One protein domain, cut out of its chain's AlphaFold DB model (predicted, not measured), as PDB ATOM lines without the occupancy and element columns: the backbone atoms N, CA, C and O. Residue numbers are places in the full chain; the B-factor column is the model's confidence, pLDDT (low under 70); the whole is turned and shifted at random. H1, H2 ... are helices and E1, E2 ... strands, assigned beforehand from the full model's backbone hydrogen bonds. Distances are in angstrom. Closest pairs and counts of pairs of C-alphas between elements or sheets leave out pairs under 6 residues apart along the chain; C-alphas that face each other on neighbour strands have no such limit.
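AT A GLANCE: This is residues 3 to 73 of the 73 residues of an uncharacterized protein of Bradyrhizobium erythrophlei (UniProt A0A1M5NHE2). A narrow, strongly twisted sheet of four strands is built round a long hairpin of E2 and E3, whose wide loop, residues 22 to 41, extends the long axis at one end. The shorter strands E1 and E4 line the hairpin's two edges, and the short helix H1 only grazes the sheet. The printed part has 71 residues, with four named strands and then one named helix, a mixed class with under half of the residues in named elements. The sheet's order is E1, E2, E3, E4, antiparallel throughout, a meander, each strand the antiparallel neighbour of the one before. The whole is only just compact, close to loose, with a radius of gyration of the C-alphas of 12.9 A, and elongated, spanning 40 by 21 by 17 A.

HOW THE PARTS SIT: E1, residues 3 to 8, forms a hairpin with E2, residues 13 to 21, at 156 degrees; N 5 and O 15 are 2.8 A apart, within hydrogen-bond range. E2 forms a hairpin with E3, residues 42 to 50, at 157 degrees; N 18 and O 45 are 2.8 A apart. E3 forms a hairpin with E4, residues 55 to 57, at 145 degrees; N 48 and O 56 are 2.8 A apart. The edge strands E1 and E4 are apart. H1, residues 65 to 71, is on the sheet but only grazes it, with residues 65 to 69; the closest C-alphas of E3 and H1, those of Tyr 46 and Phe 68, are 7.7 A apart. In H1 every O i to N i+4 pair is within hydrogen-bond range.

IN THESE COORDINATES: E1 begins at C-alpha 3, (-101.204, -28.408, 193.368), and is 15.2 A long. E2 and E3 are each 25.9 A long, E4 6.5 A. H1, 9.9 A long, ends at C-alpha 71, (-111.811, -42.288, 183.252).

THE WHOLE: The two C-alphas farthest apart, those of Phe 10 and Ala 38, are 41.0 A apart. The printed part has no cut. The link from E2 to E3 is long, with 20 residues, and its residues 35 to 40 have pLDDT under 70.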
ATOM      1  N   ARG A   3    -100.189 -29.393 192.968       89.94
ATOM      2  CA  ARG A   3    -101.204 -28.408 193.368       89.94
ATOM      3  C   ARG A   3    -102.461 -29.117 193.869       89.94
ATOM      4  O   ARG A   3    -102.999 -29.959 193.152       89.94
ATOM      5  N   LEU A   4    -102.971 -28.704 195.029       91.25
ATOM      6  CA  LEU A   4    -104.272 -29.130 195.547       91.25
ATOM      7  C   LEU A   4    -105.404 -28.676 194.608       91.25
ATOM      8  O   LEU A   4    -105.458 -27.515 194.189       91.25
ATOM      9  N   ILE A   5    -106.296 -29.600 194.259       91.75
ATOM     10  CA  ILE A   5    -107.430 -29.382 193.351       91.75
ATOM     11  C   ILE A   5    -108.759 -29.387 194.091       91.75
ATOM     12  O   ILE A   5    -109.633 -28.582 193.778       91.75
ATOM     13  N   SER A   6    -108.936 -30.318 195.021       90.81
ATOM     14  CA  SER A   6    -110.151 -30.428 195.825       90.81
ATOM     15  C   SER A   6    -109.867 -31.211 197.095       90.81
ATOM     16  O   SER A   6    -109.022 -32.099 197.085       90.81
ATOM     17  N   ARG A   7    -110.607 -30.911 198.159       89.75
ATOM     18  CA  ARG A   7    -110.594 -31.658 199.414       89.75
ATOM     19  C   ARG A   7    -111.999 -32.172 199.694       89.75
ATOM     20  O   ARG A   7    -112.950 -31.400 199.606       89.75
ATOM     21  N   ASP A   8    -112.104 -33.452 200.016       87.56
ATOM     22  CA  ASP A   8    -113.320 -34.091 200.499       87.56
ATOM     23  C   ASP A   8    -113.254 -34.187 202.035       87.56
ATOM     24  O   ASP A   8    -112.427 -34.936 202.569       87.56
ATOM     25  N   PRO A   9    -114.082 -33.417 202.768       84.75
ATOM     26  CA  PRO A   9    -114.066 -33.417 204.228       84.75
ATOM     27  C   PRO A   9    -114.670 -34.690 204.840       84.75
ATOM     28  O   PRO A   9    -114.338 -35.024 205.978       84.75
ATOM     29  N   PHE A  10    -115.526 -35.410 204.113       86.06
ATOM     30  CA  PHE A  10    -116.169 -36.631 204.599       86.06
ATOM     31  C   PHE A  10    -115.256 -37.842 204.410       86.06
ATOM     32  O   PHE A  10    -115.054 -38.615 205.345       86.06
ATOM     33  N   ALA A  11    -114.641 -37.964 203.232       83.44
ATOM     34  CA  ALA A  11    -113.667 -39.008 202.933       83.44
ATOM     35  C   ALA A  11    -112.274 -38.725 203.530       83.44
ATOM     36  O   ALA A  11    -111.423 -39.614 203.527       83.44
ATOM     37  N   ARG A  12    -112.035 -37.506 204.048       89.56
ATOM     38  CA  ARG A  12    -110.731 -37.033 204.565       89.56
ATOM     39  C   ARG A  12    -109.603 -37.236 203.552       89.56
ATOM     40  O   ARG A  12    -108.530 -37.769 203.860       89.56
ATOM     41  N   GLN A  13    -109.901 -36.859 202.312       93.06
ATOM     42  CA  GLN A  13    -109.045 -37.070 201.154       93.06
ATOM     43  C   GLN A  13    -108.870 -35.782 200.362       93.06
ATOM     44  O   GLN A  13    -109.807 -35.018 200.137       93.06
ATOM     45  N   GLU A  14    -107.658 -35.563 199.887       94.19
ATOM     46  CA  GLU A  14    -107.274 -34.436 199.063       94.19
ATOM     47  C   GLU A  14    -106.869 -34.923 197.681       94.19
ATOM     48  O   GLU A  14    -106.010 -35.786 197.539       94.19
ATOM     49  N   LEU A  15    -107.460 -34.351 196.639       94.06
ATOM     50  CA  LEU A  15    -107.037 -34.580 195.270       94.06
ATOM     51  C   LEU A  15    -105.994 -33.538 194.888       94.06
ATOM     52  O   LEU A  15    -106.265 -32.336 194.825       94.06
ATOM     53  N   HIS A  16    -104.820 -34.027 194.542       94.88
ATOM     54  CA  HIS A  16    -103.672 -33.260 194.101       94.88
ATOM     55  C   HIS A  16    -103.405 -33.506 192.619       94.88
ATOM     56  O   HIS A  16    -103.694 -34.575 192.077       94.88
ATOM     57  N   ARG A  17    -102.837 -32.501 191.953       93.94
ATOM     58  CA  ARG A  17    -102.475 -32.548 190.536       93.94
ATOM     59  C   ARG A  17    -101.048 -32.099 190.325       93.94
ATOM     60  O   ARG A  17    -100.660 -31.020 190.766       93.94
ATOM     61  N   GLU A  18    -100.311 -32.866 189.548       93.31
ATOM     62  CA  GLU A  18     -98.962 -32.552 189.115       93.31
ATOM     63  C   GLU A  18     -98.922 -32.351 187.598       93.31
ATOM     64  O   GLU A  18     -99.500 -33.130 186.843       93.31
ATOM     65  N   SER A  19     -98.246 -31.292 187.151       90.38
ATOM     66  CA  SER A  19     -97.938 -31.082 185.733       90.38
ATOM     67  C   SER A  19     -96.705 -31.899 185.345       90.38
ATOM     68  O   SER A  19     -95.643 -31.704 185.934       90.38
ATOM     69  N   VAL A  20     -96.836 -32.755 184.335       89.44
ATOM     70  CA  VAL A  20     -95.786 -33.650 183.832       89.44
ATOM     71  C   VAL A  20     -95.543 -33.351 182.356       89.44
ATOM     72  O   VAL A  20     -96.488 -33.292 181.572       89.44
ATOM     73  N   LEU A  21     -94.286 -33.160 181.958       87.44
ATOM     74  CA  LEU A  21     -93.919 -33.065 180.543       87.44
ATOM     75  C   LEU A  21     -93.959 -34.467 179.928       87.44
ATOM     76  O   LEU A  21     -93.261 -35.364 180.392       87.44
ATOM     77  N   ALA A  22     -94.786 -34.653 178.906       84.06
ATOM     78  CA  ALA A  22     -95.040 -35.939 178.271       84.06
ATOM     79  C   ALA A  22     -95.113 -35.774 176.737       84.06
ATOM     80  O   ALA A  22     -96.189 -35.888 176.153       84.06
ATOM     81  N   PRO A  23     -93.984 -35.459 176.069       77.06
ATOM     82  CA  PRO A  23     -93.951 -35.010 174.672       77.06
ATOM     83  C   PRO A  23     -94.612 -35.985 173.687       77.06
ATOM     84  O   PRO A  23     -95.324 -35.543 172.791       77.06
ATOM     85  N   ALA A  24     -94.453 -37.293 173.901       80.19
ATOM     86  CA  ALA A  24     -95.024 -38.354 173.067       80.19
ATOM     87  C   ALA A  24     -96.263 -39.034 173.685       80.19
ATOM     88  O   ALA A  24     -96.658 -40.105 173.234       80.19
ATOM     89  N   HIS A  25     -96.857 -38.453 174.732       83.81
ATOM     90  CA  HIS A  25     -98.006 -39.042 175.420       83.81
ATOM     91  C   HIS A  25     -99.255 -38.199 175.184       83.81
ATOM     92  O   HIS A  25     -99.254 -36.985 175.403       83.81
ATOM     93  N   SER A  26    -100.333 -38.844 174.755       89.44
ATOM     94  CA  SER A  26    -101.664 -38.246 174.682       89.44
ATOM     95  C   SER A  26    -102.421 -38.429 175.995       89.44
ATOM     96  O   SER A  26    -102.009 -39.194 176.863       89.44
ATOM     97  N   CYS A  27    -103.533 -37.722 176.164       91.88
ATOM     98  CA  CYS A  27    -104.462 -37.991 177.256       91.88
ATOM     99  C   CYS A  27    -104.959 -39.443 177.179       91.88
ATOM    100  O   CYS A  27    -105.463 -39.841 176.129       91.88
ATOM    101  N   ASP A  28    -104.889 -40.194 178.280       93.44
ATOM    102  CA  ASP A  28    -105.307 -41.607 178.318       93.44
ATOM    103  C   ASP A  28    -106.815 -41.810 178.123       93.44
ATOM    104  O   ASP A  28    -107.255 -42.882 177.727       93.44
ATOM    105  N   TRP A  29    -107.622 -40.775 178.367       93.94
ATOM    106  CA  TRP A  29    -109.072 -40.859 178.191       93.94
ATOM    107  C   TRP A  29    -109.546 -40.391 176.812       93.94
ATOM    108  O   TRP A  29    -110.286 -41.097 176.139       93.94
ATOM    109  N   CYS A  30    -109.145 -39.190 176.376       91.69
ATOM    110  CA  CYS A  30    -109.649 -38.594 175.129       91.69
ATOM    111  C   CYS A  30    -108.651 -38.601 173.965       91.69
ATOM    112  O   CYS A  30    -108.947 -38.027 172.918       91.69
ATOM    113  N   GLY A  31    -107.440 -39.133 174.149       88.81
ATOM    114  CA  GLY A  31    -106.399 -39.157 173.113       88.81
ATOM    115  C   GLY A  31    -105.855 -37.781 172.700       88.81
ATOM    116  O   GLY A  31    -104.992 -37.693 171.834       88.81
ATOM    117  N   SER A  32    -106.329 -36.687 173.306       86.25
ATOM    118  CA  SER A  32    -105.920 -35.324 172.941       86.25
ATOM    119  C   SER A  32    -104.645 -34.882 173.653       86.25
ATOM    120  O   SER A  32    -104.310 -35.369 174.733       86.25
ATOM    121  N   TYR A  33    -103.972 -33.890 173.080       83.75
ATOM    122  CA  TYR A  33    -102.767 -33.272 173.625       83.75
ATOM    123  C   TYR A  33    -103.075 -31.977 174.375       83.75
ATOM    124  O   TYR A  33    -104.049 -31.286 174.073       83.75
ATOM    125  N   ARG A  34    -102.239 -31.625 175.359       71.12
ATOM    126  CA  ARG A  34    -102.385 -30.372 176.110       71.12
ATOM    127  C   ARG A  34    -101.208 -29.450 175.810       71.12
ATOM    128  O   ARG A  34    -100.191 -29.464 176.496       71.12
ATOM    129  N   GLY A  35    -101.394 -28.620 174.790       64.12
ATOM    130  CA  GLY A  35    -100.450 -27.588 174.370       64.12
ATOM    131  C   GLY A  35    -100.842 -27.027 173.004       64.12
ATOM    132  O   GLY A  35    -101.350 -27.759 172.165       64.12
ATOM    133  N   LYS A  36    -100.628 -25.724 172.779       54.03
ATOM    134  CA  LYS A  36    -100.785 -25.097 171.448       54.03
ATOM    135  C   LYS A  36     -99.594 -25.374 170.518       54.03
ATOM    136  O   LYS A  36     -99.668 -25.053 169.340       54.03
ATOM    137  N   THR A  37     -98.504 -25.939 171.037       51.62
ATOM    138  CA  THR A  37     -97.263 -26.203 170.302       51.62
ATOM    139  C   THR A  37     -96.736 -27.596 170.642       51.62
ATOM    140  O   THR A  37     -96.784 -28.016 171.801       51.62
ATOM    141  N   ALA A  38     -96.239 -28.306 169.626       53.31
ATOM    142  CA  ALA A  38     -95.754 -29.687 169.708       53.31
ATOM    143  C   ALA A  38     -94.638 -29.893 170.756       53.31
ATOM    144  O   ALA A  38     -94.501 -30.980 171.308       53.31
ATOM    145  N   ASP A  39     -93.900 -28.834 171.104       54.22
ATOM    146  CA  ASP A  39     -92.726 -28.903 171.984       54.22
ATOM    147  C   ASP A  39     -93.032 -28.916 173.493       54.22
ATOM    148  O   ASP A  39     -92.127 -29.103 174.306       54.22
ATOM    149  N   LYS A  40     -94.285 -28.692 173.919       62.09
ATOM    150  CA  LYS A  40     -94.638 -28.597 175.354       62.09
ATOM    151  C   LYS A  40     -95.920 -29.339 175.690       62.09
ATOM    152  O   LYS A  40     -96.878 -28.760 176.204       62.09
ATOM    153  N   ASN A  41     -95.914 -30.638 175.438       76.19
ATOM    154  CA  ASN A  41     -97.027 -31.507 175.784       76.19
ATOM    155  C   ASN A  41     -97.047 -31.746 177.303       76.19
ATOM    156  O   ASN A  41     -96.393 -32.646 177.822       76.19
ATOM    157  N   THR A  42     -97.708 -30.858 178.048       86.31
ATOM    158  CA  THR A  42     -97.760 -30.943 179.513       86.31
ATOM    159  C   THR A  42     -99.051 -31.620 179.928       86.31
ATOM    160  O   THR A  42    -100.115 -31.011 179.850       86.31
ATOM    161  N   MET A  43     -98.965 -32.844 180.425       90.88
ATOM    162  CA  MET A  43    -100.099 -33.592 180.953       90.88
ATOM    163  C   MET A  43    -100.231 -33.436 182.462       90.88
ATOM    164  O   MET A  43     -99.369 -32.872 183.136       90.88
ATOM    165  N   PHE A  44    -101.344 -33.924 182.995       91.88
ATOM    166  CA  PHE A  44    -101.606 -33.952 184.416       91.88
ATOM    167  C   PHE A  44    -101.612 -35.366 184.954       91.88
ATOM    168  O   PHE A  44    -102.333 -36.227 184.455       91.88
ATOM    169  N   ARG A  45    -100.864 -35.551 186.033       94.94
ATOM    170  CA  ARG A  45    -100.956 -36.714 186.901       94.94
ATOM    171  C   ARG A  45    -101.768 -36.338 188.130       94.94
ATOM    172  O   ARG A  45    -101.579 -35.254 188.687       94.94
ATOM    173  N   TYR A  46    -102.661 -37.225 188.544       95.31
ATOM    174  CA  TYR A  46    -103.500 -37.027 189.719       95.31
ATOM    175  C   TYR A  46    -103.069 -37.959 190.840       95.31
ATOM    176  O   TYR A  46    -102.648 -39.091 190.612       95.31
ATOM    177  N   SER A  47    -103.179 -37.476 192.067       95.12
ATOM    178  CA  SER A  47    -102.904 -38.269 193.259       95.12
ATOM    179  C   SER A  47    -103.876 -37.894 194.358       95.12
ATOM    180  O   SER A  47    -104.161 -36.710 194.524       95.12
ATOM    181  N   THR A  48    -104.341 -38.871 195.121       94.44
ATOM    182  CA  THR A  48    -105.135 -38.633 196.324       94.44
ATOM    183  C   THR A  48    -104.243 -38.741 197.549       94.44
ATOM    184  O   THR A  48    -103.485 -39.698 197.676       94.44
ATOM    185  N   GLU A  49    -104.325 -37.782 198.456       94.88
ATOM    186  CA  GLU A  49    -103.628 -37.795 199.737       94.88
ATOM    187  C   GLU A  49    -104.652 -37.877 200.868       94.88
ATOM    188  O   GLU A  49    -105.632 -37.141 200.879       94.88
ATOM    189  N   THR A  50    -104.482 -38.814 201.795       92.31
ATOM    190  CA  THR A  50    -105.326 -38.902 202.999       92.31
ATOM    191  C   THR A  50    -104.798 -37.965 204.082       92.31
ATOM    192  O   THR A  50    -103.587 -37.776 204.145       92.31
ATOM    193  N   ASP A  51    -105.640 -37.518 205.020       85.38
ATOM    194  CA  ASP A  51    -105.202 -36.743 206.207       85.38
ATOM    195  C   ASP A  51    -104.064 -37.431 207.007       85.38
ATOM    196  O   ASP A  51    -103.260 -36.772 207.655       85.38
ATOM    197  N   GLY A  52    -103.936 -38.763 206.921       84.00
ATOM    198  CA  GLY A  52    -102.811 -39.518 207.493       84.00
ATOM    199  C   GLY A  52    -101.490 -39.427 206.708       84.00
ATOM    200  O   GLY A  52    -100.583 -40.214 206.971       84.00
ATOM    201  N   GLY A  53    -101.393 -38.553 205.701       85.00
ATOM    202  CA  GLY A  53    -100.198 -38.328 204.875       85.00
ATOM    203  C   GLY A  53     -99.917 -39.402 203.819       85.00
ATOM    204  O   GLY A  53     -98.913 -39.330 203.111       85.00
ATOM    205  N   ARG A  54    -100.776 -40.423 203.679       90.88
ATOM    206  CA  ARG A  54    -100.624 -41.437 202.626       90.88
ATOM    207  C   ARG A  54    -101.064 -40.872 201.284       90.88
ATOM    208  O   ARG A  54    -102.220 -40.484 201.131       90.88
ATOM    209  N   LYS A  55    -100.158 -40.906 200.309       93.94
ATOM    210  CA  LYS A  55    -100.395 -40.461 198.938       93.94
ATOM    211  C   LYS A  55    -100.525 -41.652 197.994       93.94
ATOM    212  O   LYS A  55     -99.626 -42.484 197.904       93.94
ATOM    213  N   PHE A  56    -101.629 -41.703 197.262       92.62
ATOM    214  CA  PHE A  56    -101.892 -42.666 196.203       92.62
ATOM    215  C   PHE A  56    -101.893 -41.951 194.856       92.62
ATOM    216  O   PHE A  56    -102.672 -41.027 194.635       92.62
ATOM    217  N   THR A  57    -101.016 -42.364 193.950       94.25
ATOM    218  CA  THR A  57    -100.956 -41.815 192.593       94.25
ATOM    219  C   THR A  57    -101.857 -42.633 191.682       94.25
ATOM    220  O   THR A  57    -101.700 -43.849 191.601       94.25
ATOM    221  N   HIS A  58    -102.766 -41.966 190.976       93.75
ATOM    222  CA  HIS A  58    -103.621 -42.623 189.994       93.75
ATOM    223  C   HIS A  58    -102.835 -42.904 188.710       93.75
ATOM    224  O   HIS A  58    -102.026 -42.061 188.302       93.75
ATOM    225  N   PRO A  59    -103.040 -44.070 188.074       92.50
ATOM    226  CA  PRO A  59    -102.397 -44.377 186.807       92.50
ATOM    227  C   PRO A  59    -102.917 -43.454 185.702       92.50
ATOM    228  O   PRO A  59    -104.078 -43.051 185.698       92.50
ATOM    229  N   GLY A  60    -102.040 -43.151 184.750       92.44
ATOM    230  CA  GLY A  60    -102.373 -42.357 183.575       92.44
ATOM    231  C   GLY A  60    -102.037 -40.870 183.677       92.44
ATOM    232  O   GLY A  60    -101.642 -40.321 184.714       92.44
ATOM    233  N   LEU A  61    -102.154 -40.230 182.525       93.94
ATOM    234  CA  LEU A  61    -101.864 -38.845 182.231       93.94
ATOM    235  C   LEU A  61    -103.049 -38.248 181.480       93.94
ATOM    236  O   LEU A  61    -103.511 -38.758 180.460       93.94
ATOM    237  N   PHE A  62    -103.529 -37.113 181.972       93.56
ATOM    238  CA  PHE A  62    -104.763 -36.519 181.480       93.56
ATOM    239  C   PHE A  62    -104.557 -35.063 181.086       93.56
ATOM    240  O   PHE A  62    -103.806 -34.321 181.720       93.56
ATOM    241  N   CYS A  63    -105.273 -34.601 180.062       91.25
ATOM    242  CA  CYS A  63    -105.226 -33.195 179.660       91.25
ATOM    243  C   CYS A  63    -106.060 -32.281 180.584       91.25
ATOM    244  O   CYS A  63    -105.873 -31.062 180.600       91.25
ATOM    245  N   SER A  64    -106.982 -32.838 181.379       90.44
ATOM    246  CA  SER A  64    -107.847 -32.072 182.282       90.44
ATOM    247  C   SER A  64    -108.363 -32.905 183.462       90.44
ATOM    248  O   SER A  64    -108.296 -34.134 183.438       90.44
ATOM    249  N   LYS A  65    -108.927 -32.226 184.479       91.38
ATOM    250  CA  LYS A  65    -109.588 -32.893 185.619       91.38
ATOM    251  C   LYS A  65    -110.790 -33.696 185.142       91.38
ATOM    252  O   LYS A  65    -110.980 -34.799 185.619       91.38
ATOM    253  N   THR A  66    -111.551 -33.158 184.194       93.06
ATOM    254  CA  THR A  66    -112.731 -33.822 183.643       93.06
ATOM    255  C   THR A  66    -112.365 -35.151 182.994       93.06
ATOM    256  O   THR A  66    -113.016 -36.151 183.248       93.06
ATOM    257  N   CYS A  67    -111.275 -35.193 182.223       93.31
ATOM    258  CA  CYS A  67    -110.806 -36.437 181.608       93.31
ATOM    259  C   CYS A  67    -110.396 -37.478 182.653       93.31
ATOM    260  O   CYS A  67    -110.733 -38.646 182.513       93.31
ATOM    261  N   PHE A  68    -109.711 -37.041 183.711       94.06
ATOM    262  CA  PHE A  68    -109.390 -37.901 184.847       94.06
ATOM    263  C   PHE A  68    -110.659 -38.439 185.523       94.06
ATOM    264  O   PHE A  68    -110.795 -39.643 185.704       94.06
ATOM    265  N   THR A  69    -111.617 -37.568 185.856       92.56
ATOM    266  CA  THR A  69    -112.852 -37.995 186.529       92.56
ATOM    267  C   THR A  69    -113.686 -38.923 185.659       92.56
ATOM    268  O   THR A  69    -114.225 -39.876 186.187       92.56
ATOM    269  N   SER A  70    -113.767 -38.691 184.346       94.31
ATOM    270  CA  SER A  70    -114.516 -39.562 183.432       94.31
ATOM    271  C   SER A  70    -113.861 -40.927 183.223       94.31
ATOM    272  O   SER A  70    -114.556 -41.884 182.911       94.31
ATOM    273  N   TYR A  71    -112.537 -41.022 183.356       92.94
ATOM    274  CA  TYR A  71    -111.811 -42.288 183.252       92.94
ATOM    275  C   TYR A  71    -111.957 -43.154 184.512       92.94
ATOM    276  O   TYR A  71    -111.918 -44.376 184.429       92.94
ATOM    277  N   HIS A  72    -112.117 -42.517 185.675       87.31
ATOM    278  CA  HIS A  72    -112.237 -43.173 186.980       87.31
ATOM    279  C   HIS A  72    -113.653 -43.096 187.587       87.31
ATOM    280  O   HIS A  72    -113.795 -43.312 188.792       87.31
ATOM    281  N   ALA A  73    -114.665 -42.738 186.789       77.06
ATOM    282  CA  ALA A  73    -116.080 -42.774 187.173       77.06
ATOM    283  C   ALA A  73    -116.607 -44.212 187.140       77.06
ATOM    284  O   ALA A  73    -117.391 -44.551 188.053       77.06
TER     285      ALA A  73